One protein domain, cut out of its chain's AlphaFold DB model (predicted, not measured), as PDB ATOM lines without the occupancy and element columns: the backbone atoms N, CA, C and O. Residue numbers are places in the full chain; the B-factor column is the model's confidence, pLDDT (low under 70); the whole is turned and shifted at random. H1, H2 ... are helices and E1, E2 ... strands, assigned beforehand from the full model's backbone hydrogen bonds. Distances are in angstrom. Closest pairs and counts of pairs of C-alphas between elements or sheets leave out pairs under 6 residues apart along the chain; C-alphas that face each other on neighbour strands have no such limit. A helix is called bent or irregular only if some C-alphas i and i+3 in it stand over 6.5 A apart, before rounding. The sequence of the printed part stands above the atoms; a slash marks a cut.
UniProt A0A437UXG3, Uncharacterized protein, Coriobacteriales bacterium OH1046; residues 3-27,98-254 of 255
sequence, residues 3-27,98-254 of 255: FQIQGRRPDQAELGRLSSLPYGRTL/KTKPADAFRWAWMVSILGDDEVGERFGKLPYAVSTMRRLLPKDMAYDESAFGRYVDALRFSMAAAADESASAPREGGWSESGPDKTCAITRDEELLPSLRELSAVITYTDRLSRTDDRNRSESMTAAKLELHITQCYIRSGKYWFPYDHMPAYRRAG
ATOM      1  N   PHE A   3      -4.494  -8.231 -20.914       96.75
ATOM      2  CA  PHE A   3      -4.508  -8.121 -22.368       96.75
ATOM      3  C   PHE A   3      -5.719  -7.296 -22.786       96.75
ATOM      4  O   PHE A   3      -6.836  -7.575 -22.362       96.75
ATOM      5  N   GLN A   4      -5.493  -6.281 -23.610       97.50
ATOM      6  CA  GLN A   4      -6.537  -5.466 -24.216       97.50
ATOM      7  C   GLN A   4      -6.739  -5.945 -25.646       97.50
ATOM      8  O   GLN A   4      -5.795  -5.941 -26.436       97.50
ATOM      9  N   ILE A   5      -7.956  -6.369 -25.961       97.31
ATOM     10  CA  ILE A   5      -8.331  -6.914 -27.258       97.31
ATOM     11  C   ILE A   5      -9.468  -6.076 -27.819       97.31
ATOM     12  O   ILE A   5     -10.523  -5.940 -27.198       97.31
ATOM     13  N   GLN A   6      -9.262  -5.535 -29.012       96.75
ATOM     14  CA  GLN A   6     -10.191  -4.607 -29.625       96.75
ATOM     15  C   GLN A   6     -10.460  -5.008 -31.070       96.75
ATOM     16  O   GLN A   6      -9.567  -5.005 -31.917       96.75
ATOM     17  N   GLY A   7     -11.709  -5.379 -31.334       93.88
ATOM     18  CA  GLY A   7     -12.191  -5.648 -32.678       93.88
ATOM     19  C   GLY A   7     -12.536  -4.367 -33.426       93.88
ATOM     20  O   GLY A   7     -12.885  -3.343 -32.832       93.88
ATOM     21  N   ARG A   8     -12.481  -4.446 -34.752       94.12
ATOM     22  CA  ARG A   8     -12.962  -3.382 -35.637       94.12
ATOM     23  C   ARG A   8     -14.493  -3.259 -35.569       94.12
ATOM     24  O   ARG A   8     -15.198  -4.247 -35.366       94.12
ATOM     25  N   ARG A   9     -15.015  -2.049 -35.791       93.44
ATOM     26  CA  ARG A   9     -16.448  -1.814 -36.029       93.44
ATOM     27  C   ARG A   9     -16.752  -1.895 -37.531       93.44
ATOM     28  O   ARG A   9     -15.982  -1.318 -38.299       93.44
ATOM     29  N   PRO A  10     -17.833  -2.574 -37.952       92.88
ATOM     30  CA  PRO A  10     -18.233  -2.596 -39.353       92.88
ATOM     31  C   PRO A  10     -18.716  -1.230 -39.818       92.88
ATOM     32  O   PRO A  10     -19.350  -0.497 -39.054       92.88
ATOM     33  N   ASP A  11     -18.482  -0.925 -41.091       92.06
ATOM     34  CA  ASP A  11     -19.229   0.137 -41.756       92.06
ATOM     35  C   ASP A  11     -20.657  -0.330 -42.128       92.06
ATOM     36  O   ASP A  11     -21.016  -1.508 -42.007       92.06
ATOM     37  N   GLN A  12     -21.516   0.601 -42.558       89.38
ATOM     38  CA  GLN A  12     -22.907   0.274 -42.901       89.38
ATOM     39  C   GLN A  12     -23.027  -0.666 -44.113       89.38
ATOM     40  O   GLN A  12     -23.943  -1.490 -44.157       89.38
ATOM     41  N   ALA A  13     -22.120  -0.565 -45.088       90.19
ATOM     42  CA  ALA A  13     -22.158  -1.384 -46.296       90.19
ATOM     43  C   ALA A  13     -21.754  -2.835 -45.988       90.19
ATOM     44  O   ALA A  13     -22.420  -3.784 -46.414       90.19
ATOM     45  N   GLU A  14     -20.704  -3.013 -45.187       92.25
ATOM     46  CA  GLU A  14     -20.273  -4.291 -44.639       92.25
ATOM     47  C   GLU A  14     -21.379  -4.918 -43.792       92.25
ATOM     48  O   GLU A  14     -21.667  -6.099 -43.977       92.25
ATOM     49  N   LEU A  15     -22.039  -4.147 -42.918       93.38
ATOM     50  CA  LEU A  15     -23.142  -4.648 -42.098       93.38
ATOM     51  C   LEU A  15     -24.293  -5.187 -42.960       93.38
ATOM     52  O   LEU A  15     -24.734  -6.318 -42.747       93.38
ATOM     53  N   GLY A  16     -24.749  -4.418 -43.954       91.38
ATOM     54  CA  GLY A  16     -25.826  -4.846 -44.849       91.38
ATOM     55  C   GLY A  16     -25.473  -6.135 -45.597       91.38
ATOM     56  O   GLY A  16     -26.242  -7.100 -45.581       91.38
ATOM     57  N   ARG A  17     -24.258  -6.205 -46.155       92.81
ATOM     58  CA  ARG A  17     -23.751  -7.409 -46.828       92.81
ATOM     59  C   ARG A  17     -23.667  -8.608 -45.880       92.81
ATOM     60  O   ARG A  17     -24.107  -9.696 -46.228       92.81
ATOM     61  N   LEU A  18     -23.103  -8.431 -44.689       93.00
ATOM     62  CA  LEU A  18     -22.827  -9.528 -43.756       93.00
ATOM     63  C   LEU A  18     -24.089 -10.048 -43.052       93.00
ATOM     64  O   LEU A  18     -24.200 -11.246 -42.801       93.00
ATOM     65  N   SER A  19     -25.065  -9.178 -42.783       93.38
ATOM     66  CA  SER A  19     -26.339  -9.549 -42.144       93.38
ATOM     67  C   SER A  19     -27.270 -10.400 -43.020       93.38
ATOM     68  O   SER A  19     -28.243 -10.963 -42.520       93.38
ATOM     69  N   SER A  20     -26.981 -10.495 -44.323       91.81
ATOM     70  CA  SER A  20     -27.760 -11.278 -45.290       91.81
ATOM     71  C   SER A  20     -27.113 -12.621 -45.643       91.81
ATOM     72  O   SER A  20     -27.696 -13.404 -46.393       91.81
ATOM     73  N   LEU A  21     -25.929 -12.924 -45.095       92.19
ATOM     74  CA  LEU A  21     -25.194 -14.137 -45.448       92.19
ATOM     75  C   LEU A  21     -25.888 -15.410 -44.948       92.19
ATOM     76  O   LEU A  21     -26.206 -15.512 -43.761       92.19
ATOM     77  N   PRO A  22     -26.054 -16.441 -45.788       89.12
ATOM     78  CA  PRO A  22     -26.691 -17.672 -45.361       89.12
ATOM     79  C   PRO A  22     -25.807 -18.459 -44.386       89.12
ATOM     80  O   PRO A  22     -24.590 -18.601 -44.547       89.12
ATOM     81  N   TYR A  23     -26.461 -19.068 -43.402       82.38
ATOM     82  CA  TYR A  23     -25.864 -20.113 -42.583       82.38
ATOM     83  C   TYR A  23     -26.123 -21.479 -43.218       82.38
ATOM     84  O   TYR A  23     -27.265 -21.922 -43.330       82.38
ATOM     85  N   GLY A  24     -25.054 -22.160 -43.632       72.12
ATOM     86  CA  GLY A  24     -25.123 -23.563 -44.046       72.12
ATOM     87  C   GLY A  24     -25.112 -24.506 -42.841       72.12
ATOM     88  O   GLY A  24     -24.716 -24.113 -41.748       72.12
ATOM     89  N   ARG A  25     -25.492 -25.776 -43.018       69.25
ATOM     90  CA  ARG A  25     -25.185 -26.811 -42.016       69.25
ATOM     91  C   ARG A  25     -23.669 -27.029 -41.989       69.25
ATOM     92  O   ARG A  25     -23.134 -27.705 -42.861       69.25
ATOM     93  N   THR A  26     -22.982 -26.445 -41.013       75.44
ATOM     94  CA  THR A  26     -21.539 -26.624 -40.813       75.44
ATOM     95  C   THR A  26     -21.292 -27.800 -39.868       75.44
ATOM     96  O   THR A  26     -21.421 -27.699 -38.643       75.44
ATOM     97  N   LEU A  27     -20.985 -28.957 -40.463       83.88
ATOM     98  CA  LEU A  27     -20.593 -30.162 -39.729       83.88
ATOM     99  C   LEU A  27     -19.267 -29.928 -38.975       83.88
ATOM    100  O   LEU A  27     -18.488 -29.066 -39.390       83.88
ATOM    101  N   LYS A  98     -25.119 -19.699 -32.943       95.12
ATOM    102  CA  LYS A  98     -25.705 -19.202 -31.692       95.12
ATOM    103  C   LYS A  98     -26.754 -18.143 -31.954       95.12
ATOM    104  O   LYS A  98     -26.542 -17.237 -32.748       95.12
ATOM    105  N   THR A  99     -27.880 -18.239 -31.258       95.06
ATOM    106  CA  THR A  99     -28.994 -17.289 -31.385       95.06
ATOM    107  C   THR A  99     -28.857 -16.068 -30.478       95.06
ATOM    108  O   THR A  99     -29.602 -15.104 -30.634       95.06
ATOM    109  N   LYS A 100     -27.882 -16.083 -29.560       96.50
ATOM    110  CA  LYS A 100     -27.536 -14.963 -28.683       96.50
ATOM    111  C   LYS A 100     -26.098 -14.500 -28.952       96.50
ATOM    112  O   LYS A 100     -25.222 -15.357 -29.102       96.50
ATOM    113  N   PRO A 101     -25.828 -13.184 -28.940       96.50
ATOM    114  CA  PRO A 101     -24.488 -12.647 -29.176       96.50
ATOM    115  C   PRO A 101     -23.490 -13.083 -28.094       96.50
ATOM    116  O   PRO A 101     -22.383 -13.497 -28.417       96.50
ATOM    117  N   ALA A 102     -23.900 -13.114 -26.821       97.44
ATOM    118  CA  ALA A 102     -23.059 -13.586 -25.717       97.44
ATOM    119  C   ALA A 102     -22.619 -15.055 -25.878       97.44
ATOM    120  O   ALA A 102     -21.506 -15.423 -25.504       97.44
ATOM    121  N   ASP A 103     -23.471 -15.905 -26.452       97.25
ATOM    122  CA  ASP A 103     -23.124 -17.307 -26.690       97.25
ATOM    123  C   ASP A 103     -22.193 -17.452 -27.899       97.25
ATOM    124  O   ASP A 103     -21.294 -18.294 -27.872       97.25
ATOM    125  N   ALA A 104     -22.375 -16.623 -28.938       97.31
ATOM    126  CA  ALA A 104     -21.443 -16.539 -30.066       97.31
ATOM    127  C   ALA A 104     -20.062 -16.069 -29.595       97.31
ATOM    128  O   ALA A 104     -19.052 -16.649 -29.985       97.31
ATOM    129  N   PHE A 105     -20.030 -15.087 -28.692       98.19
ATOM    130  CA  PHE A 105     -18.811 -14.606 -28.054       98.19
ATOM    131  C   PHE A 105     -18.086 -15.720 -27.303       98.19
ATOM    132  O   PHE A 105     -16.904 -15.971 -27.538       98.19
ATOM    133  N   ARG A 106     -18.803 -16.443 -26.434       97.75
ATOM    134  CA  ARG A 106     -18.225 -17.572 -25.695       97.75
ATOM    135  C   ARG A 106     -17.715 -18.658 -26.636       97.75
ATOM    136  O   ARG A 106     -16.669 -19.231 -26.367       97.75
ATOM    137  N   TRP A 107     -18.404 -18.929 -27.743       97.12
ATOM    138  CA  TRP A 107     -17.913 -19.884 -28.737       97.12
ATOM    139  C   TRP A 107     -16.621 -19.410 -29.414       97.12
ATOM    140  O   TRP A 107     -15.651 -20.164 -29.494       97.12
ATOM    141  N   ALA A 108     -16.583 -18.162 -29.879       97.62
ATOM    142  CA  ALA A 108     -15.400 -17.595 -30.519       97.62
ATOM    143  C   ALA A 108     -14.182 -17.663 -29.586       97.62
ATOM    144  O   ALA A 108     -13.131 -18.173 -29.966       97.62
ATOM    145  N   TRP A 109     -14.344 -17.226 -28.339       97.75
ATOM    146  CA  TRP A 109     -13.228 -17.099 -27.412       97.75
ATOM    147  C   TRP A 109     -12.907 -18.362 -26.630       97.75
ATOM    148  O   TRP A 109     -11.767 -18.812 -26.646       97.75
ATOM    149  N   MET A 110     -13.892 -18.940 -25.949       96.44
ATOM    150  CA  MET A 110     -13.657 -20.060 -25.034       96.44
ATOM    151  C   MET A 110     -13.480 -21.374 -25.785       96.44
ATOM    152  O   MET A 110     -12.686 -22.192 -25.355       96.44
ATOM    153  N   VAL A 111     -14.201 -21.577 -26.893       95.19
ATOM    154  CA  VAL A 111     -14.126 -22.830 -27.666       95.19
ATOM    155  C   VAL A 111     -13.072 -22.735 -28.762       95.19
ATOM    156  O   VAL A 111     -12.252 -23.634 -28.895       95.19
ATOM    157  N   SER A 112     -13.071 -21.647 -29.537       96.19
ATOM    158  CA  SER A 112     -12.217 -21.568 -30.729       96.19
ATOM    159  C   SER A 112     -10.824 -21.023 -30.398       96.19
ATOM    160  O   SER A 112      -9.829 -21.721 -30.569       96.19
ATOM    161  N   ILE A 113     -10.720 -19.797 -29.877       96.94
ATOM    162  CA  ILE A 113      -9.422 -19.131 -29.669       96.94
ATOM    163  C   ILE A 113      -8.640 -19.751 -28.509       96.94
ATOM    164  O   ILE A 113      -7.470 -20.081 -28.679       96.94
ATOM    165  N   LEU A 114      -9.247 -19.948 -27.339       95.12
ATOM    166  CA  LEU A 114      -8.556 -20.541 -26.188       95.12
ATOM    167  C   LEU A 114      -8.526 -22.073 -26.237       95.12
ATOM    168  O   LEU A 114      -7.696 -22.674 -25.554       95.12
ATOM    169  N   GLY A 115      -9.389 -22.684 -27.050       90.50
ATOM    170  CA  GLY A 115      -9.625 -24.125 -27.045       90.50
ATOM    171  C   GLY A 115     -10.505 -24.550 -25.875       90.50
ATOM    172  O   GLY A 115     -10.434 -23.958 -24.800       90.50
ATOM    173  N   ASP A 116     -11.332 -25.565 -26.096       88.88
ATOM    174  CA  ASP A 116     -11.940 -26.358 -25.020       88.88
ATOM    175  C   ASP A 116     -11.613 -27.856 -25.164       88.88
ATOM    176  O   ASP A 116     -12.255 -28.723 -24.556       88.88
ATOM    177  N   ASP A 117     -10.659 -28.172 -26.040       85.31
ATOM    178  CA  ASP A 117     -10.079 -29.486 -26.299       85.31
ATOM    179  C   ASP A 117      -8.756 -29.706 -25.547       85.31
ATOM    180  O   ASP A 117      -8.181 -30.791 -25.645       85.31
ATOM    181  N   GLU A 118      -8.293 -28.723 -24.772       79.31
ATOM    182  CA  GLU A 118      -7.116 -28.862 -23.924       79.31
ATOM    183  C   GLU A 118      -7.363 -29.875 -22.803       79.31
ATOM    184  O   GLU A 118      -8.280 -29.751 -21.990       79.31
ATOM    185  N   VAL A 119      -6.532 -30.911 -22.759       80.69
ATOM    186  CA  VAL A 119      -6.533 -31.907 -21.686       80.69
ATOM    187  C   VAL A 119      -5.094 -32.055 -21.224       80.69
ATOM    188  O   VAL A 119      -4.279 -32.651 -21.922       80.69
ATOM    189  N   GLY A 120      -4.787 -31.480 -20.059       78.88
ATOM    190  CA  GLY A 120      -3.424 -31.452 -19.514       78.88
ATOM    191  C   GLY A 120      -2.478 -30.468 -20.212       78.88
ATOM    192  O   GLY A 120      -1.293 -30.467 -19.912       78.88
ATOM    193  N   GLU A 121      -2.991 -29.629 -21.109       87.25
ATOM    194  CA  GLU A 121      -2.232 -28.619 -21.854       87.25
ATOM    195  C   GLU A 121      -2.814 -27.226 -21.581       87.25
ATOM    196  O   GLU A 121      -3.975 -27.094 -21.190       87.25
ATOM    197  N   ARG A 122      -2.027 -26.171 -21.819       88.38
ATOM    198  CA  ARG A 122      -2.477 -24.779 -21.645       88.38
ATOM    199  C   ARG A 122      -3.571 -24.376 -22.635       88.38
ATOM    200  O   ARG A 122      -4.566 -23.757 -22.272       88.38
ATOM    201  N   PHE A 123      -3.405 -24.726 -23.904       93.06
ATOM    202  CA  PHE A 123      -4.313 -24.307 -24.968       93.06
ATOM    203  C   PHE A 123      -4.755 -25.492 -25.810       93.06
ATOM    204  O   PHE A 123      -4.051 -26.491 -25.916       93.06
ATOM    205  N   GLY A 124      -5.917 -25.350 -26.446       90.19
ATOM    206  CA  GLY A 124      -6.404 -26.332 -27.409       90.19
ATOM    207  C   GLY A 124      -5.565 -26.404 -28.681       90.19
ATOM    208  O   GLY A 124      -4.692 -25.570 -28.934       90.19
ATOM    209  N   LYS A 125      -5.860 -27.348 -29.570       93.56
ATOM    210  CA  LYS A 125      -5.081 -27.538 -30.805       93.56
ATOM    211  C   LYS A 125      -5.423 -26.494 -31.864       93.56
ATOM    212  O   LYS A 125      -6.585 -26.151 -32.069       93.56
ATOM    213  N   LEU A 126      -4.421 -26.018 -32.610       95.06
ATOM    214  CA  LEU A 126      -4.636 -25.029 -33.681       95.06
ATOM    215  C   LEU A 126      -5.634 -25.505 -34.757       95.06
ATOM    216  O   LEU A 126      -6.554 -24.749 -35.072       95.06
ATOM    217  N   PRO A 127      -5.563 -26.749 -35.281       95.44
ATOM    218  CA  PRO A 127      -6.567 -27.226 -36.233       95.44
ATOM    219  C   PRO A 127      -7.992 -27.269 -35.657       95.44
ATOM    220  O   PRO A 127      -8.959 -27.057 -36.387       95.44
ATOM    221  N   TYR A 128      -8.135 -27.519 -34.350       94.06
ATOM    222  CA  TYR A 128      -9.428 -27.487 -33.666       94.06
ATOM    223  C   TYR A 128      -9.975 -26.054 -33.583       94.06
ATOM    224  O   TYR A 128     -11.143 -25.819 -33.900       94.06
ATOM    225  N   ALA A 129      -9.118 -25.083 -33.252       96.25
ATOM    226  CA  ALA A 129      -9.458 -23.660 -33.227       96.25
ATOM    227  C   ALA A 129      -9.970 -23.153 -34.585       96.25
ATOM    228  O   ALA A 129     -11.014 -22.503 -34.658       96.25
ATOM    229  N   VAL A 130      -9.258 -23.484 -35.668       96.31
ATOM    230  CA  VAL A 130      -9.645 -23.124 -37.043       96.31
ATOM    231  C   VAL A 130     -11.003 -23.736 -37.396       96.31
ATOM    232  O   VAL A 130     -11.914 -23.039 -37.844       96.31
ATOM    233  N   SER A 131     -11.171 -25.034 -37.129       94.56
ATOM    234  CA  SER A 131     -12.405 -25.766 -37.428       94.56
ATOM    235  C   SER A 131     -13.622 -25.187 -36.693       94.56
ATOM    236  O   SER A 131     -14.657 -24.902 -37.298       94.56
ATOM    237  N   THR A 132     -13.496 -24.949 -35.386       95.38
ATOM    238  CA  THR A 132     -14.594 -24.440 -34.549       95.38
ATOM    239  C   THR A 132     -14.953 -22.988 -34.854       95.38
ATOM    240  O   THR A 132     -16.145 -22.657 -34.840       95.38
ATOM    241  N   MET A 133     -13.972 -22.146 -35.206       96.31
ATOM    242  CA  MET A 133     -14.227 -20.784 -35.680       96.31
ATOM    243  C   MET A 133     -14.937 -20.810 -37.034       96.31
ATOM    244  O   MET A 133     -15.972 -20.163 -37.190       96.31
ATOM    245  N   ARG A 134     -14.472 -21.620 -37.997       93.94
ATOM    246  CA  ARG A 134     -15.116 -21.727 -39.314       93.94
ATOM    247  C   ARG A 134     -16.594 -22.100 -39.211       93.94
ATOM    248  O   ARG A 134     -17.411 -21.563 -39.954       93.94
ATOM    249  N   ARG A 135     -16.959 -22.986 -38.277       93.31
ATOM    250  CA  ARG A 135     -18.358 -23.397 -38.052       93.31
ATOM    251  C   ARG A 135     -19.251 -22.283 -37.506       93.31
ATOM    252  O   ARG A 135     -20.463 -22.352 -37.722       93.31
ATOM    253  N   LEU A 136     -18.683 -21.315 -36.783       94.56
ATOM    254  CA  LEU A 136     -19.398 -20.157 -36.237       94.56
ATOM    255  C   LEU A 136     -19.726 -19.118 -37.322       94.56
ATOM    256  O   LEU A 136     -20.737 -18.419 -37.212       94.56
ATOM    257  N   LEU A 137     -18.890 -19.018 -38.357       94.44
ATOM    258  CA  LEU A 137     -19.024 -18.012 -39.409       94.44
ATOM    259  C   LEU A 137     -20.027 -18.441 -40.505       94.44
ATOM    260  O   LEU A 137     -20.163 -19.634 -40.797       94.44
ATOM    261  N   PRO A 138     -20.726 -17.487 -41.147       93.25
ATOM    262  CA  PRO A 138     -21.538 -17.757 -42.333       93.25
ATOM    263  C   PRO A 138     -20.711 -18.326 -43.498       93.25
ATOM    264  O   PRO A 138     -19.507 -18.086 -43.602       93.25
ATOM    265  N   LYS A 139     -21.364 -19.045 -44.424       86.75
ATOM    266  CA  LYS A 139     -20.677 -19.804 -45.490       86.75
ATOM    267  C   LYS A 139     -19.803 -18.919 -46.385       86.75
ATOM    268  O   LYS A 139     -18.672 -19.292 -46.683       86.75
ATOM    269  N   ASP A 140     -20.299 -17.748 -46.758       86.75
ATOM    270  CA  ASP A 140     -19.626 -16.868 -47.720       86.75
ATOM    271  C   ASP A 140     -18.858 -15.727 -47.034       86.75
ATOM    272  O   ASP A 140     -18.420 -14.774 -47.675       86.75
ATOM    273  N   MET A 141     -18.675 -15.815 -45.710       89.31
ATOM    274  CA  MET A 141     -17.791 -14.902 -45.000       89.31
ATOM    275  C   MET A 141     -16.338 -15.221 -45.357       89.31
ATOM    276  O   MET A 141     -15.903 -16.374 -45.242       89.31
ATOM    277  N   ALA A 142     -15.597 -14.184 -45.755       88.62
ATOM    278  CA  ALA A 142     -14.162 -14.269 -45.973       88.62
ATOM    279  C   ALA A 142     -13.476 -14.740 -44.684       88.62
ATOM    280  O   ALA A 142     -13.592 -14.105 -43.634       88.62
ATOM    281  N   TYR A 143     -12.795 -15.877 -44.774       92.81
ATOM    282  CA  TYR A 143     -12.104 -16.506 -43.661       92.81
ATOM    283  C   TYR A 143     -10.849 -17.189 -44.193       92.81
ATOM    284  O   TYR A 143     -10.934 -18.202 -44.887       92.81
ATOM    285  N   ASP A 144      -9.697 -16.599 -43.895       95.69
ATOM    286  CA  ASP A 144      -8.399 -17.196 -44.189       95.69
ATOM    287  C   ASP A 144      -7.979 -18.043 -42.985       95.69
ATOM    288  O   ASP A 144      -7.560 -17.528 -41.946       95.69
ATOM    289  N   GLU A 145      -8.104 -19.362 -43.138       95.25
ATOM    290  CA  GLU A 145      -7.747 -20.347 -42.115       95.25
ATOM    291  C   GLU A 145      -6.285 -20.220 -41.667       95.25
ATOM    292  O   GLU A 145      -5.978 -20.371 -40.483       95.25
ATOM    293  N   SER A 146      -5.384 -19.901 -42.599       96.50
ATOM    294  CA  SER A 146      -3.955 -19.765 -42.315       96.50
ATOM    295  C   SER A 146      -3.667 -18.478 -41.548       96.50
ATOM    296  O   SER A 146      -2.873 -18.487 -40.607       96.50
ATOM    297  N   ALA A 147      -4.312 -17.368 -41.921       97.38
ATOM    298  CA  ALA A 147      -4.197 -16.113 -41.181       97.38
ATOM    299  C   ALA A 147      -4.769 -16.237 -39.766       97.38
ATOM    300  O   ALA A 147      -4.101 -15.843 -38.810       97.38
ATOM    301  N   PHE A 148      -5.943 -16.854 -39.619       97.94
ATOM    302  CA  PHE A 148      -6.536 -17.093 -38.306       97.94
ATOM    303  C   PHE A 148      -5.669 -18.021 -37.450       97.94
ATOM    304  O   PHE A 148      -5.456 -17.740 -36.273       97.94
ATOM    305  N   GLY A 149      -5.110 -19.085 -38.035       97.50
ATOM    306  CA  GLY A 149      -4.173 -19.969 -37.345       97.50
ATOM    307  C   GLY A 149      -2.960 -19.216 -36.790       97.50
ATOM    308  O   GLY A 149      -2.654 -19.353 -35.609       97.50
ATOM    309  N   ARG A 150      -2.326 -18.356 -37.604       98.12
ATOM    310  CA  ARG A 150      -1.207 -17.501 -37.158       98.12
ATOM    311  C   ARG A 150      -1.619 -16.523 -36.062       98.12
ATOM    312  O   ARG A 150      -0.863 -16.322 -35.119       98.12
ATOM    313  N   TYR A 151      -2.803 -15.922 -36.178       98.06
ATOM    314  CA  TYR A 151      -3.344 -15.027 -35.158       98.06
ATOM    315  C   TYR A 151      -3.514 -15.742 -33.809       98.06
ATOM    316  O   TYR A 151      -3.046 -15.251 -32.782       98.06
ATOM    317  N   VAL A 152      -4.152 -16.918 -33.813       97.81
ATOM    318  CA  VAL A 152      -4.380 -17.711 -32.599       97.81
ATOM    319  C   VAL A 152      -3.055 -18.143 -31.978       97.81
ATOM    320  O   VAL A 152      -2.891 -18.024 -30.766       97.81
ATOM    321  N   ASP A 153      -2.112 -18.608 -32.793       97.25
ATOM    322  CA  ASP A 153      -0.788 -19.021 -32.332       97.25
ATOM    323  C   ASP A 153      -0.019 -17.853 -31.696       97.25
ATOM    324  O   ASP A 153       0.445 -17.957 -30.563       97.25
ATOM    325  N   ALA A 154       0.011 -16.691 -32.354       97.50
ATOM    326  CA  ALA A 154       0.683 -15.498 -31.842       97.50
ATOM    327  C   ALA A 154       0.063 -14.977 -30.533       97.50
ATOM    328  O   ALA A 154       0.788 -14.593 -29.607       97.50
ATOM    329  N   LEU A 155      -1.270 -14.983 -30.421       97.19
ATOM    330  CA  LEU A 155      -1.960 -14.596 -29.190       97.19
ATOM    331  C   LEU A 155      -1.634 -15.569 -28.051       97.19
ATOM    332  O   LEU A 155      -1.253 -15.134 -26.963       97.19
ATOM    333  N   ARG A 156      -1.754 -16.878 -28.297       96.31
ATOM    334  CA  ARG A 156      -1.460 -17.921 -27.301       96.31
ATOM    335  C   ARG A 156      -0.001 -17.896 -26.873       96.31
ATOM    336  O   ARG A 156       0.267 -18.015 -25.684       96.31
ATOM    337  N   PHE A 157       0.922 -17.671 -27.803       95.44
ATOM    338  CA  PHE A 157       2.338 -17.487 -27.502       95.44
ATOM    339  C   PHE A 157       2.564 -16.275 -26.594       95.44
ATOM    340  O   PHE A 157       3.246 -16.383 -25.580       95.44
ATOM    341  N   SER A 158       1.940 -15.134 -26.898       95.31
ATOM    342  CA  SER A 158       2.035 -13.934 -26.057       95.31
ATOM    343  C   SER A 158       1.468 -14.164 -24.650       95.31
ATOM    344  O   SER A 158       2.059 -13.732 -23.660       95.31
ATOM    345  N   MET A 159       0.355 -14.895 -24.545       94.88
ATOM    346  CA  MET A 159      -0.225 -15.301 -23.264       94.88
ATOM    347  C   MET A 159       0.677 -16.276 -22.496       94.88
ATOM    348  O   MET A 159       0.866 -16.097 -21.295       94.88
ATOM    349  N   ALA A 160       1.246 -17.279 -23.168       92.75
ATOM    350  CA  ALA A 160       2.162 -18.246 -22.568       92.75
ATOM    351  C   ALA A 160       3.426 -17.560 -22.046       92.75
ATOM    352  O   ALA A 160       3.798 -17.769 -20.899       92.75
ATOM    353  N   ALA A 161       4.026 -16.675 -22.848       92.25
ATOM    354  CA  ALA A 161       5.188 -15.891 -22.445       92.25
ATOM    355  C   ALA A 161       4.890 -15.038 -21.204       92.25
ATOM    356  O   ALA A 161       5.692 -14.990 -20.278       92.25
ATOM    357  N   ALA A 162       3.706 -14.420 -21.149       91.81
ATOM    358  CA  ALA A 162       3.259 -13.676 -19.979       91.81
ATOM    359  C   ALA A 162       3.098 -14.588 -18.745       91.81
ATOM    360  O   ALA A 162       3.543 -14.236 -17.659       91.81
ATOM    361  N   ALA A 163       2.510 -15.779 -18.890       90.75
ATOM    362  CA  ALA A 163       2.401 -16.736 -17.787       90.75
ATOM    363  C   ALA A 163       3.767 -17.280 -17.326       90.75
ATOM    364  O   ALA A 163       3.970 -17.535 -16.139       90.75
ATOM    365  N   ASP A 164       4.717 -17.429 -18.248       89.88
ATOM    366  CA  ASP A 164       6.037 -17.993 -17.972       89.88
ATOM    367  C   ASP A 164       6.945 -17.070 -17.155       89.88
ATOM    368  O   ASP A 164       7.825 -17.560 -16.446       89.88
ATOM    369  N   GLU A 165       6.678 -15.762 -17.146       88.62
ATOM    370  CA  GLU A 165       7.363 -14.815 -16.258       88.62
ATOM    371  C   GLU A 165       7.231 -15.205 -14.779       88.62
ATOM    372  O   GLU A 165       8.188 -15.052 -14.021       88.62
ATOM    373  N   SER A 166       6.083 -15.758 -14.364       80.06
ATOM    374  CA  SER A 166       5.857 -16.238 -12.993       80.06
ATOM    375  C   SER A 166       6.015 -17.754 -12.824       80.06
ATOM    376  O   SER A 166       6.096 -18.230 -11.691       80.06
ATOM    377  N   ALA A 167       6.092 -18.522 -13.917       79.06
ATOM    378  CA  ALA A 167       6.229 -19.982 -13.889       79.06
ATOM    379  C   ALA A 167       7.685 -20.489 -13.932       79.06
ATOM    380  O   ALA A 167       7.915 -21.678 -13.708       79.06
ATOM    381  N   SER A 168       8.660 -19.618 -14.215       77.00
ATOM    382  CA  SER A 168      10.078 -19.972 -14.401       77.00
ATOM    383  C   SER A 168      10.688 -20.735 -13.214       77.00
ATOM    384  O   SER A 168      11.117 -21.875 -13.383       77.00
ATOM    385  N   ALA A 169      10.652 -20.172 -12.004       76.31
ATOM    386  CA  ALA A 169      11.190 -20.826 -10.807       76.31
ATOM    387  C   ALA A 169      10.440 -22.125 -10.412       76.31
ATOM    388  O   ALA A 169      11.095 -23.122 -10.108       76.31
ATOM    389  N   PRO A 170       9.091 -22.192 -10.451       76.31
ATOM    390  CA  PRO A 170       8.369 -23.449 -10.248       76.31
ATOM    391  C   PRO A 170       8.768 -24.569 -11.218       76.31
ATOM    392  O   PRO A 170       8.904 -25.714 -10.794       76.31
ATOM    393  N   ARG A 171       8.985 -24.270 -12.505       78.88
ATOM    394  CA  ARG A 171       9.342 -25.287 -13.514       78.88
ATOM    395  C   ARG A 171      10.664 -25.988 -13.216       78.88
ATOM    396  O   ARG A 171      10.752 -27.202 -13.382       78.88
ATOM    397  N   GLU A 172      11.654 -25.262 -12.704       77.38
ATOM    398  CA  GLU A 172      12.927 -25.848 -12.255       77.38
ATOM    399  C   GLU A 172      12.734 -26.850 -11.100       77.38
ATOM    400  O   GLU A 172      13.503 -27.797 -10.955       77.38
ATOM    401  N   GLY A 173      11.657 -26.703 -10.319       77.44
ATOM    402  CA  GLY A 173      11.263 -27.600  -9.228       77.44
ATOM    403  C   GLY A 173      10.427 -28.820  -9.643       77.44
ATOM    404  O   GLY A 173       9.761 -29.410  -8.784       77.44
ATOM    405  N   GLY A 174      10.406 -29.171 -10.934       81.50
ATOM    406  CA  GLY A 174       9.707 -30.351 -11.462       81.50
ATOM    407  C   GLY A 174       8.207 -30.160 -11.704       81.50
ATOM    408  O   GLY A 174       7.475 -31.143 -11.801       81.50
ATOM    409  N   TRP A 175       7.731 -28.915 -11.776       87.62
ATOM    410  CA  TRP A 175       6.339 -28.606 -12.107       87.62
ATOM    411  C   TRP A 175       6.122 -28.575 -13.624       87.62
ATOM    412  O   TRP A 175       6.871 -27.927 -14.356       87.62
ATOM    413  N   SER A 176       5.065 -29.237 -14.094       85.81
ATOM    414  CA  SER A 176       4.657 -29.294 -15.500       85.81
ATOM    415  C   SER A 176       3.372 -28.512 -15.757       85.81
ATOM    416  O   SER A 176       2.615 -28.210 -14.837       85.81
ATOM    417  N   GLU A 177       3.115 -28.180 -17.020       84.75
ATOM    418  CA  GLU A 177       1.865 -27.538 -17.432       84.75
ATOM    419  C   GLU A 177       0.639 -28.410 -17.114       84.75
ATOM    420  O   GLU A 177       0.701 -29.640 -17.100       84.75
ATOM    421  N   SER A 178      -0.486 -27.752 -16.845       86.00
ATOM    422  CA  SER A 178      -1.786 -28.378 -16.628       86.00
ATOM    423  C   SER A 178      -2.869 -27.597 -17.368       86.00
ATOM    424  O   SER A 178      -2.671 -26.445 -17.756       86.00
ATOM    425  N   GLY A 179      -4.043 -28.217 -17.513       84.56
ATOM    426  CA  GLY A 179      -5.237 -27.539 -18.012       84.56
ATOM    427  C   GLY A 179      -5.543 -26.273 -17.195       84.56
ATOM    428  O   GLY A 179      -5.530 -26.346 -15.959       84.56
ATOM    429  N   PRO A 180      -5.792 -25.124 -17.845       91.19
ATOM    430  CA  PRO A 180      -6.088 -23.867 -17.167       91.19
ATOM    431  C   PRO A 180      -7.553 -23.800 -16.714       91.19
ATOM    432  O   PRO A 180      -8.431 -24.435 -17.296       91.19
ATOM    433  N   ASP A 181      -7.840 -22.925 -15.748       91.38
ATOM    434  CA  ASP A 181      -9.222 -22.541 -15.442       91.38
ATOM    435  C   ASP A 181      -9.587 -21.264 -16.203       91.38
ATOM    436  O   ASP A 181      -8.915 -20.234 -16.086       91.38
ATOM    437  N   LYS A 182     -10.679 -21.315 -16.971       94.06
ATOM    438  CA  LYS A 182     -11.139 -20.202 -17.810       94.06
ATOM    439  C   LYS A 182     -12.536 -19.767 -17.373       94.06
ATOM    440  O   LYS A 182     -13.461 -20.577 -17.351       94.06
ATOM    441  N   THR A 183     -12.733 -18.482 -17.093       95.62
ATOM    442  CA  THR A 183     -14.066 -17.910 -16.838       95.62
ATOM    443  C   THR A 183     -14.312 -16.703 -17.730       95.62
ATOM    444  O   THR A 183     -13.390 -15.963 -18.055       95.62
ATOM    445  N   CYS A 184     -15.559 -16.505 -18.156       97.19
ATOM    446  CA  CYS A 184     -15.944 -15.430 -19.068       97.19
ATOM    447  C   CYS A 184     -17.128 -14.652 -18.494       97.19
ATOM    448  O   CYS A 184     -18.228 -15.199 -18.363       97.19
ATOM    449  N   ALA A 185     -16.924 -13.362 -18.237       97.44
ATOM    450  CA  ALA A 185     -17.963 -12.433 -17.816       97.44
ATOM    451  C   ALA A 185     -18.212 -11.399 -18.919       97.44
ATOM    452  O   ALA A 185     -17.310 -10.646 -19.274       97.44
ATOM    453  N   ILE A 186     -19.433 -11.355 -19.459       96.94
ATOM    454  CA  ILE A 186     -19.859 -10.258 -20.340       96.94
ATOM    455  C   ILE A 186     -20.200  -9.074 -19.438       96.94
ATOM    456  O   ILE A 186     -21.089  -9.185 -18.595       96.94
ATOM    457  N   THR A 187     -19.477  -7.970 -19.588       96.75
ATOM    458  CA  THR A 187     -19.633  -6.768 -18.761       96.75
ATOM    459  C   THR A 187     -20.531  -5.728 -19.422       96.75
ATOM    460  O   THR A 187     -21.194  -4.968 -18.723       96.75
ATOM    461  N   ARG A 188     -20.593  -5.710 -20.760       96.25
ATOM    462  CA  ARG A 188     -21.478  -4.837 -21.545       96.25
ATOM    463  C   ARG A 188     -21.965  -5.566 -22.795       96.25
ATOM    464  O   ARG A 188     -21.183  -6.252 -23.448       96.25
ATOM    465  N   ASP A 189     -23.239  -5.392 -23.122       96.94
ATOM    466  CA  ASP A 189     -23.872  -5.829 -24.371       96.94
ATOM    467  C   ASP A 189     -24.726  -4.661 -24.866       96.94
ATOM    468  O   ASP A 189     -25.746  -4.326 -24.263       96.94
ATOM    469  N   GLU A 190     -24.246  -3.986 -25.906       96.69
ATOM    470  CA  GLU A 190     -24.845  -2.769 -26.436       96.69
ATOM    471  C   GLU A 190     -25.291  -2.974 -27.879       96.69
ATOM    472  O   GLU A 190     -24.523  -3.406 -28.738       96.69
ATOM    473  N   GLU A 191     -26.544  -2.637 -28.163       96.12
ATOM    474  CA  GLU A 191     -27.065  -2.615 -29.524       96.12
ATOM    475  C   GLU A 191     -26.711  -1.289 -30.188       96.12
ATOM    476  O   GLU A 191     -27.202  -0.238 -29.788       96.12
ATOM    477  N   LEU A 192     -25.840  -1.351 -31.194       93.56
ATOM    478  CA  LEU A 192     -25.404  -0.166 -31.933       93.56
ATOM    479  C   LEU A 192     -26.356   0.146 -33.091       93.56
ATOM    480  O   LEU A 192     -26.678   1.303 -33.344       93.56
ATOM    481  N   LEU A 193     -26.791  -0.893 -33.806       91.62
ATOM    482  CA  LEU A 193     -27.714  -0.828 -34.938       91.62
ATOM    483  C   LEU A 193     -28.560  -2.110 -34.974       91.62
ATOM    484  O   LEU A 193     -28.163  -3.120 -34.381       91.62
ATOM    485  N   PRO A 194     -29.673  -2.135 -35.735       88.69
ATOM    486  CA  PRO A 194     -30.379  -3.378 -36.003       88.69
ATOM    487  C   PRO A 194     -29.409  -4.440 -36.537       88.69
ATOM    488  O   PRO A 194     -28.701  -4.209 -37.515       88.69
ATOM    489  N   SER A 195     -29.379  -5.606 -35.889       93.38
ATOM    490  CA  SER A 195     -28.468  -6.717 -36.225       93.38
ATOM    491  C   SER A 195     -26.972  -6.472 -35.947       93.38
ATOM    492  O   SER A 195     -26.155  -7.273 -36.394       93.38
ATOM    493  N   LEU A 196     -26.600  -5.444 -35.178       96.94
ATOM    494  CA  LEU A 196     -25.222  -5.183 -34.748       96.94
ATOM    495  C   LEU A 196     -25.160  -4.926 -33.242       96.94
ATOM    496  O   LEU A 196     -25.771  -3.985 -32.731       96.94
ATOM    497  N   ARG A 197     -24.359  -5.724 -32.539       97.62
ATOM    498  CA  ARG A 197     -24.098  -5.551 -31.108       97.62
ATOM    499  C   ARG A 197     -22.613  -5.438 -30.829       97.62
ATOM    500  O   ARG A 197     -21.824  -6.158 -31.429       97.62
ATOM    501  N   GLU A 198     -22.234  -4.556 -29.922       98.06
ATOM    502  CA  GLU A 198     -20.892  -4.495 -29.356       98.06
ATOM    503  C   GLU A 198     -20.912  -5.136 -27.971       98.06
ATOM    504  O   GLU A 198     -21.741  -4.809 -27.122       98.06
ATOM    505  N   LEU A 199     -20.008  -6.086 -27.762       98.00
ATOM    506  CA  LEU A 199     -19.860  -6.787 -26.501       98.00
ATOM    507  C   LEU A 199     -18.514  -6.428 -25.899       98.00
ATOM    508  O   LEU A 199     -17.491  -6.529 -26.578       98.00
ATOM    509  N   SER A 200     -18.534  -6.084 -24.615       97.88
ATOM    510  CA  SER A 200     -17.340  -6.035 -23.781       97.88
ATOM    511  C   SER A 200     -17.379  -7.174 -22.777       97.88
ATOM    512  O   SER A 200     -18.411  -7.440 -22.154       97.88
ATOM    513  N   ALA A 201     -16.256  -7.856 -22.617       98.00
ATOM    514  CA  ALA A 201     -16.130  -8.987 -21.721       98.00
ATOM    515  C   ALA A 201     -14.752  -9.032 -21.073       98.00
ATOM    516  O   ALA A 201     -13.765  -8.556 -21.633       98.00
ATOM    517  N   VAL A 202     -14.695  -9.667 -19.908       98.00
ATOM    518  CA  VAL A 202     -13.446 -10.043 -19.256       98.00
ATOM    519  C   VAL A 202     -13.381 -11.561 -19.211       98.00
ATOM    520  O   VAL A 202     -14.240 -12.213 -18.607       98.00
ATOM    521  N   ILE A 203     -12.364 -12.126 -19.856       97.88
ATOM    522  CA  ILE A 203     -12.013 -13.533 -19.694       97.88
ATOM    523  C   ILE A 203     -10.864 -13.619 -18.701       97.88
ATOM    524  O   ILE A 203      -9.789 -13.073 -18.931       97.88
ATOM    525  N   THR A 204     -11.097 -14.314 -17.594       97.19
ATOM    526  CA  THR A 204     -10.032 -14.690 -16.670       97.19
ATOM    527  C   THR A 204      -9.481 -16.037 -17.101       97.19
ATOM    528  O   THR A 204     -10.205 -17.031 -17.112       97.19
ATOM    529  N   TYR A 205      -8.197 -16.062 -17.432       95.62
ATOM    530  CA  TYR A 205      -7.437 -17.260 -17.743       95.62
ATOM    531  C   TYR A 205      -6.446 -17.513 -16.604       95.62
ATOM    532  O   TYR A 205      -5.544 -16.711 -16.354       95.62
ATOM    533  N   THR A 206      -6.638 -18.613 -15.887       94.25
ATOM    534  CA  THR A 206      -5.805 -19.013 -14.751       94.25
ATOM    535  C   THR A 206      -4.891 -20.134 -15.210       94.25
ATOM    536  O   THR A 206      -5.339 -21.266 -15.387       94.25
ATOM    537  N   ASP A 207      -3.621 -19.806 -15.429       92.31
ATOM    538  CA  ASP A 207      -2.597 -20.780 -15.785       92.31
ATOM    539  C   ASP A 207      -2.277 -21.649 -14.571       92.31
ATOM    540  O   ASP A 207      -2.069 -21.136 -13.463       92.31
ATOM    541  N   ARG A 208      -2.244 -22.965 -14.776       91.38
ATOM    542  CA  ARG A 208      -2.002 -23.934 -13.710       91.38
ATOM    543  C   ARG A 208      -0.810 -24.801 -14.047       91.38
ATOM    544  O   ARG A 208      -0.633 -25.231 -15.183       91.38
ATOM    545  N   LEU A 209      -0.041 -25.101 -13.012       89.94
ATOM    546  CA  LEU A 209       0.990 -26.121 -13.049       89.94
ATOM    547  C   LEU A 209       0.571 -27.282 -12.161       89.94
ATOM    548  O   LEU A 209      -0.121 -27.092 -11.155       89.94
ATOM    549  N   SER A 210       1.016 -28.474 -12.522       89.81
ATOM    550  CA  SER A 210       0.855 -29.684 -11.734       89.81
ATOM    551  C   SER A 210       2.212 -30.324 -11.463       89.81
ATOM    552  O   SER A 210       3.147 -30.210 -12.254       89.81
ATOM    553  N   ARG A 211       2.327 -30.988 -10.319       89.94
ATOM    554  CA  ARG A 211       3.475 -31.823  -9.975       89.94
ATOM    555  C   ARG A 211       2.968 -33.068  -9.275       89.94
ATOM    556  O   ARG A 211       2.089 -32.978  -8.422       89.94
ATOM    557  N   THR A 212       3.532 -34.213  -9.623       84.81
ATOM    558  CA  THR A 212       3.298 -35.458  -8.894       84.81
ATOM    559  C   THR A 212       4.525 -35.743  -8.046       84.81
ATOM    560  O   THR A 212       5.634 -35.764  -8.575       84.81
ATOM    561  N   ASP A 213       4.339 -35.901  -6.737       83.12
ATOM    562  CA  ASP A 213       5.426 -36.265  -5.829       83.12
ATOM    563  C   ASP A 213       5.768 -37.767  -5.910       83.12
ATOM    564  O   ASP A 213       5.036 -38.572  -6.492       83.12
ATOM    565  N   ASP A 214       6.859 -38.167  -5.253       80.38
ATOM    566  CA  ASP A 214       7.312 -39.566  -5.181       80.38
ATOM    567  C   ASP A 214       6.309 -40.506  -4.478       80.38
ATOM    568  O   ASP A 214       6.481 -41.726  -4.458       80.38
ATOM    569  N   ARG A 215       5.250 -39.954  -3.871       79.88
ATOM    570  CA  ARG A 215       4.165 -40.683  -3.203       79.88
ATOM    571  C   ARG A 215       2.896 -40.739  -4.060       79.88
ATOM    572  O   ARG A 215       1.835 -41.082  -3.531       79.88
ATOM    573  N   ASN A 216       2.988 -40.434  -5.360       74.75
ATOM    574  CA  ASN A 216       1.871 -40.365  -6.307       74.75
ATOM    575  C   ASN A 216       0.768 -39.367  -5.905       74.75
ATOM    576  O   ASN A 216      -0.398 -39.536  -6.273       74.75
ATOM    577  N   ARG A 217       1.104 -38.317  -5.151       79.94
ATOM    578  CA  ARG A 217       0.180 -37.217  -4.864       79.94
ATOM    579  C   ARG A 217       0.353 -36.134  -5.907       79.94
ATOM    580  O   ARG A 217       1.450 -35.624  -6.109       79.94
ATOM    581  N   SER A 218      -0.753 -35.787  -6.555       83.00
ATOM    582  CA  SER A 218      -0.789 -34.682  -7.501       83.00
ATOM    583  C   SER A 218      -1.105 -33.383  -6.767       83.00
ATOM    584  O   SER A 218      -2.157 -33.248  -6.139       83.00
ATOM    585  N   GLU A 219      -0.181 -32.435  -6.842       87.62
ATOM    586  CA  GLU A 219      -0.346 -31.063  -6.383       87.62
ATOM    587  C   GLU A 219      -0.587 -30.160  -7.593       87.62
ATOM    588  O   GLU A 219      -0.026 -30.371  -8.668       87.62
ATOM    589  N   SER A 220      -1.409 -29.126  -7.417       87.56
ATOM    590  CA  SER A 220      -1.636 -28.111  -8.446       87.56
ATOM    591  C   SER A 220      -1.449 -26.722  -7.863       87.56
ATOM    592  O   SER A 220      -1.938 -26.462  -6.762       87.56
ATOM    593  N   MET A 221      -0.822 -25.824  -8.614       89.62
ATOM    594  CA  MET A 221      -0.697 -24.419  -8.239       89.62
ATOM    595  C   MET A 221      -1.104 -23.498  -9.384       89.62
ATOM    596  O   MET A 221      -1.004 -23.863 -10.556       89.62
ATOM    597  N   THR A 222      -1.535 -22.290  -9.039       91.31
ATOM    598  CA  THR A 222      -1.737 -21.213 -10.011       91.31
ATOM    599  C   THR A 222      -0.390 -20.576 -10.322       91.31
ATOM    600  O   THR A 222       0.216 -19.980  -9.435       91.31
ATOM    601  N   ALA A 223       0.057 -20.672 -11.573       88.56
ATOM    602  CA  ALA A 223       1.273 -20.000 -12.024       88.56
ATOM    603  C   ALA A 223       1.019 -18.529 -12.344       88.56
ATOM    604  O   ALA A 223       1.791 -17.662 -11.945       88.56
ATOM    605  N   ALA A 224      -0.071 -18.233 -13.050       91.62
ATOM    606  CA  ALA A 224      -0.397 -16.878 -13.464       91.62
ATOM    607  C   ALA A 224      -1.905 -16.685 -13.604       91.62
ATOM    608  O   ALA A 224      -2.648 -17.607 -13.935       91.62
ATOM    609  N   LYS A 225      -2.351 -15.443 -13.418       94.19
ATOM    610  CA  LYS A 225      -3.702 -15.010 -13.779       94.19
ATOM    611  C   LYS A 225      -3.609 -13.959 -14.881       94.19
ATOM    612  O   LYS A 225      -3.049 -12.872 -14.678       94.19
ATOM    613  N   LEU A 226      -4.145 -14.290 -16.048       95.25
ATOM    614  CA  LEU A 226      -4.246 -13.407 -17.202       95.25
ATOM    615  C   LEU A 226      -5.697 -12.941 -17.339       95.25
ATOM    616  O   LEU A 226      -6.626 -13.740 -17.256       95.25
ATOM    617  N   GLU A 227      -5.900 -11.649 -17.549       97.12
ATOM    618  CA  GLU A 227      -7.215 -11.068 -17.799       97.12
ATOM    619  C   GLU A 227      -7.257 -10.519 -19.217       97.12
ATOM    620  O   GLU A 227      -6.484  -9.633 -19.572       97.12
ATOM    621  N   LEU A 228      -8.160 -11.046 -20.033       97.94
ATOM    622  CA  LEU A 228      -8.382 -10.608 -21.401       97.94
ATOM    623  C   LEU A 228      -9.611  -9.706 -21.400       97.94
ATOM    624  O   LEU A 228     -10.733 -10.172 -21.204       97.94
ATOM    625  N   HIS A 229      -9.386  -8.415 -21.591       98.06
ATOM    626  CA  HIS A 229     -10.414  -7.391 -21.704       98.06
ATOM    627  C   HIS A 229     -10.718  -7.234 -23.188       98.06
ATOM    628  O   HIS A 229      -9.890  -6.736 -23.946       98.06
ATOM    629  N   ILE A 230     -11.870  -7.742 -23.612       98.25
ATOM    630  CA  ILE A 230     -12.223  -7.887 -25.023       98.25
ATOM    631  C   ILE A 230     -13.409  -6.989 -25.331       98.25
ATOM    632  O   ILE A 230     -14.450  -7.137 -24.697       98.25
ATOM    633  N   THR A 231     -13.285  -6.144 -26.352       98.00
ATOM    634  CA  THR A 231     -14.402  -5.407 -26.955       98.00
ATOM    635  C   THR A 231     -14.505  -5.761 -28.433       98.00
ATOM    636  O   THR A 231     -13.547  -5.584 -29.184       98.00
ATOM    637  N   GLN A 232     -15.653  -6.282 -28.866       97.81
ATOM    638  CA  GLN A 232     -15.860  -6.746 -30.240       97.81
ATOM    639  C   GLN A 232     -17.301  -6.564 -30.710       97.81
ATOM    640  O   GLN A 232     -18.251  -6.739 -29.946       97.81
ATOM    641  N   CYS A 233     -17.461  -6.319 -32.011       97.81
ATOM    642  CA  CYS A 233     -18.760  -6.308 -32.669       97.81
ATOM    643  C   CYS A 233     -19.188  -7.700 -33.149       97.81
ATOM    644  O   CYS A 233     -18.404  -8.456 -33.725       97.81
ATOM    645  N   TYR A 234     -20.472  -7.995 -32.972       97.69
ATOM    646  CA  TYR A 234     -21.151  -9.195 -33.435       97.69
ATOM    647  C   TYR A 234     -22.301  -8.800 -34.351       97.69
ATOM    648  O   TYR A 234     -23.099  -7.918 -34.026       97.69
ATOM    649  N   ILE A 235     -22.386  -9.475 -35.493       97.12
ATOM    650  CA  ILE A 235     -23.420  -9.246 -36.499       97.12
ATOM    651  C   ILE A 235     -24.418 -10.393 -36.442       97.12
ATOM    652  O   ILE A 235     -24.042 -11.561 -36.311       97.12
ATOM    653  N   ARG A 236     -25.701 -10.057 -36.549       96.19
ATOM    654  CA  ARG A 236     -26.771 -11.028 -36.737       96.19
ATOM    655  C   ARG A 236     -26.987 -11.263 -38.226       96.19
ATOM    656  O   ARG A 236     -27.298 -10.321 -38.951       96.19
ATOM    657  N   SER A 237     -26.907 -12.522 -38.651       94.06
ATOM    658  CA  SER A 237     -27.441 -12.966 -39.937       94.06
ATOM    659  C   SER A 237     -28.553 -13.994 -39.733       94.06
ATOM    660  O   SER A 237     -28.382 -15.026 -39.069       94.06
ATOM    661  N   GLY A 238     -29.742 -13.679 -40.253       91.88
ATOM    662  CA  GLY A 238     -30.973 -14.393 -39.924       91.88
ATOM    663  C   GLY A 238     -31.224 -14.395 -38.412       91.88
ATOM    664  O   GLY A 238     -31.441 -13.351 -37.800       91.88
ATOM    665  N   LYS A 239     -31.178 -15.580 -37.793       93.06
ATOM    666  CA  LYS A 239     -31.354 -15.753 -36.338       93.06
ATOM    667  C   LYS A 239     -30.049 -15.963 -35.567       93.06
ATOM    668  O   LYS A 239     -30.108 -16.177 -34.359       93.06
ATOM    669  N   TYR A 240     -28.906 -15.973 -36.247       95.81
ATOM    670  CA  TYR A 240     -27.626 -16.364 -35.664       95.81
ATOM    671  C   TYR A 240     -26.650 -15.195 -35.596       95.81
ATOM    672  O   TYR A 240     -26.702 -14.293 -36.429       95.81
ATOM    673  N   TRP A 241     -25.765 -15.228 -34.607       96.75
ATOM    674  CA  TRP A 241     -24.751 -14.209 -34.358       96.75
ATOM    675  C   TRP A 241     -23.347 -14.759 -34.601       96.75
ATOM    676  O   TRP A 241     -23.058 -15.905 -34.246       96.75
ATOM    677  N   PHE A 242     -22.468 -13.920 -35.143       96.50
ATOM    678  CA  PHE A 242     -21.053 -14.220 -35.366       96.50
ATOM    679  C   PHE A 242     -20.182 -12.984 -35.116       96.50
ATOM    680  O   PHE A 242     -20.682 -11.860 -35.238       96.50
ATOM    681  N   PRO A 243     -18.895 -13.164 -34.758       96.94
ATOM    682  CA  PRO A 243     -17.966 -12.051 -34.638       96.94
ATOM    683  C   PRO A 243     -17.752 -11.423 -36.013       96.94
ATOM    684  O   PRO A 243     -17.440 -12.119 -36.978       96.94
ATOM    685  N   TYR A 244     -17.899 -10.105 -36.100       95.81
ATOM    686  CA  TYR A 244     -17.538  -9.377 -37.315       95.81
ATOM    687  C   TYR A 244     -16.026  -9.455 -37.561       95.81
ATOM    688  O   TYR A 244     -15.582  -9.787 -38.659       95.81
ATOM    689  N   ASP A 245     -15.252  -9.206 -36.507       95.19
ATOM    690  CA  ASP A 245     -13.800  -9.307 -36.506       95.19
ATOM    691  C   ASP A 245     -13.369 -10.546 -35.712       95.19
ATOM    692  O   ASP A 245     -13.414 -10.569 -34.479       95.19
ATOM    693  N   HIS A 246     -12.990 -11.601 -36.431       94.38
ATOM    694  CA  HIS A 246     -12.525 -12.861 -35.848       94.38
ATOM    695  C   HIS A 246     -11.016 -12.863 -35.549       94.38
ATOM    696  O   HIS A 246     -10.523 -13.840 -34.989       94.38
ATOM    697  N   MET A 247     -10.289 -11.790 -35.888       96.69
ATOM    698  CA  MET A 247      -8.858 -11.600 -35.608       96.69
ATOM    699  C   MET A 247      -8.624 -10.190 -35.036       96.69
ATOM    700  O   MET A 247      -7.897  -9.393 -35.635       96.69
ATOM    701  N   PRO A 248      -9.259  -9.851 -33.899       96.88
ATOM    702  CA  PRO A 248      -9.160  -8.515 -33.321       96.88
ATOM    703  C   PRO A 248      -7.717  -8.176 -32.956       96.88
ATOM    704  O   PRO A 248      -6.933  -9.044 -32.573       96.88
ATOM    705  N   ALA A 249      -7.370  -6.894 -32.980       96.75
ATOM    706  CA  ALA A 249      -6.068  -6.468 -32.490       96.75
ATOM    707  C   ALA A 249      -5.948  -6.769 -30.989       96.75
ATOM    708  O   ALA A 249      -6.896  -6.558 -30.229       96.75
ATOM    709  N   TYR A 250      -4.776  -7.226 -30.550       96.12
ATOM    710  CA  TYR A 250      -4.483  -7.432 -29.136       96.12
ATOM    711  C   TYR A 250      -3.180  -6.745 -28.746       96.12
ATOM    712  O   TYR A 250      -2.242  -6.639 -29.535       96.12
ATOM    713  N   ARG A 251      -3.125  -6.290 -27.497       95.00
ATOM    714  CA  ARG A 251      -1.919  -5.762 -26.862       95.00
ATOM    715  C   ARG A 251      -1.891  -6.155 -25.396       95.00
ATOM    716  O   ARG A 251      -2.934  -6.231 -24.746       95.00
ATOM    717  N   ARG A 252      -0.701  -6.360 -24.853       90.31
ATOM    718  CA  ARG A 252      -0.515  -6.518 -23.412       90.31
ATOM    719  C   ARG A 252      -0.472  -5.132 -22.770       90.31
ATOM    720  O   ARG A 252       0.259  -4.265 -23.231       90.31
ATOM    721  N   ALA A 253      -1.273  -4.896 -21.737       82.50
ATOM    722  CA  ALA A 253      -1.237  -3.633 -21.006       82.50
ATOM    723  C   ALA A 253       0.046  -3.559 -20.161       82.50
ATOM    724  O   ALA A 253       0.334  -4.492 -19.407       82.50
ATOM    725  N   GLY A 254       0.789  -2.453 -20.275       65.31
ATOM    726  CA  GLY A 254       2.048  -2.231 -19.551       65.31
ATOM    727  C   GLY A 254       3.327  -2.461 -20.367       65.31
ATOM    728  O   GLY A 254       4.397  -2.512 -19.767       65.31
TER     729      GLY A 254
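AT A GLANCE: This is residues 3 to 27 and 98 to 254 of the 255 residues of an uncharacterized protein of Coriobacteriales bacterium OH1046 (UniProt A0A437UXG3). Three long strands, E2, E3 and E4, form a twisted antiparallel sheet that curls round helix H2, while the long, kinked helix H4 packs on E4 and E3. H3 folds back beside H2 as a helical hairpin; the short strands E1, E5 and E6 widen the sheet, and H1 lies at one end of the long axis with the E3-E4 turn at the other. The printed part has 182 residues with four named helices and six named strands, in the order E1 H1 H2 H3 H4 E2 E3 E4 E5 E6, and its class is mixed, helices and strands. The sheet is branched and mixed, with E1 and E4 parallel and the other neighbour pairs antiparallel. The whole is compact, with a radius of gyration of the C-alphas of 18.0 A, and elongated, spanning 61 by 36 by 25 A.

IN THESE COORDINATES: E1, residues 3 to 6, begins at C-alpha 3 (-4.508, -8.121, -22.368). H1 is residues 12 to 19, H2 residues 101 to 113, 16.4 A long, and H3 residues 126 to 136, 15.8 A. H4, residues 145 to 172, begins at C-alpha 145 (-7.747, -20.347, -42.115) and is 36.7 A long. It is irregular, with C-alphas 166 and 169 7.4 A apart, and has a kink of 68 degrees near residue 166. E2, residues 176 to 193, is 47.3 A long and bends by 58 degrees at residue 190; E3, residues 196 to 212, is 49.0 A. E4, residues 218 to 237, is 47.3 A and bends by 71 degrees at residue 231. E5 is residues 240 to 243, and E6, residues 249 to 252, ends at C-alpha 252 (-0.515, -6.518, -23.412).

HOW THE PARTS SIT: E2, E3, E4 and E5 form a meander, each strand the antiparallel neighbour of the one before. N 185 and O 202 of E2 and E3 are 2.9 A apart, N 203 and O 228 of E3 and E4 2.9 A, and N 237 and O 240 of E4 and E5 2.8 A, within hydrogen-bond range. E1 and E5 lie on one side of E4, E3 on the other side. N 5 and O 229 of the parallel neighbours E1 and E4 are within hydrogen-bond range at 2.8 A, and N 4 and O 251 of the antiparallel neighbours E1 and E6 are also within hydrogen-bond range at 2.8 A. H2 is on the sheet, its closest C-alphas to E5 being those of Pro 101 and Trp 241, 5.4 A. H2 and H3, a hairpin, touch at Ser 112 and Ala 129, C-alphas 4.3 A apart, at a shallow tilt of 19 degrees, opposite ways. H3 only grazes the sheet, with residues 133 to 136. H4 is on the sheet, with C-alphas 163 and 224 the closest to E4, 5.2 A; its residues 145 to 153 alone touch H3, the closest C-alphas being those of Val 130 and Glu 145, 6.1 A. H1 is on the sheet and runs across the strands, only just over E4 with 3 of its C-alphas. Every O i to N i+4 pair is within hydrogen-bond range in H1 and H3; H2 has 7 of 9 and H4 21 of 24.

THE WHOLE: The C-alphas farthest apart, Ala 13 and Arg 215, are 64.0 A apart. Residues 28 to 97 are not printed, and C-alphas 27 and 98 are 14.5 A apart across the cut. Of the links printed whole, H2 to H3 is long. Residues 25 and 254 have pLDDT under 70.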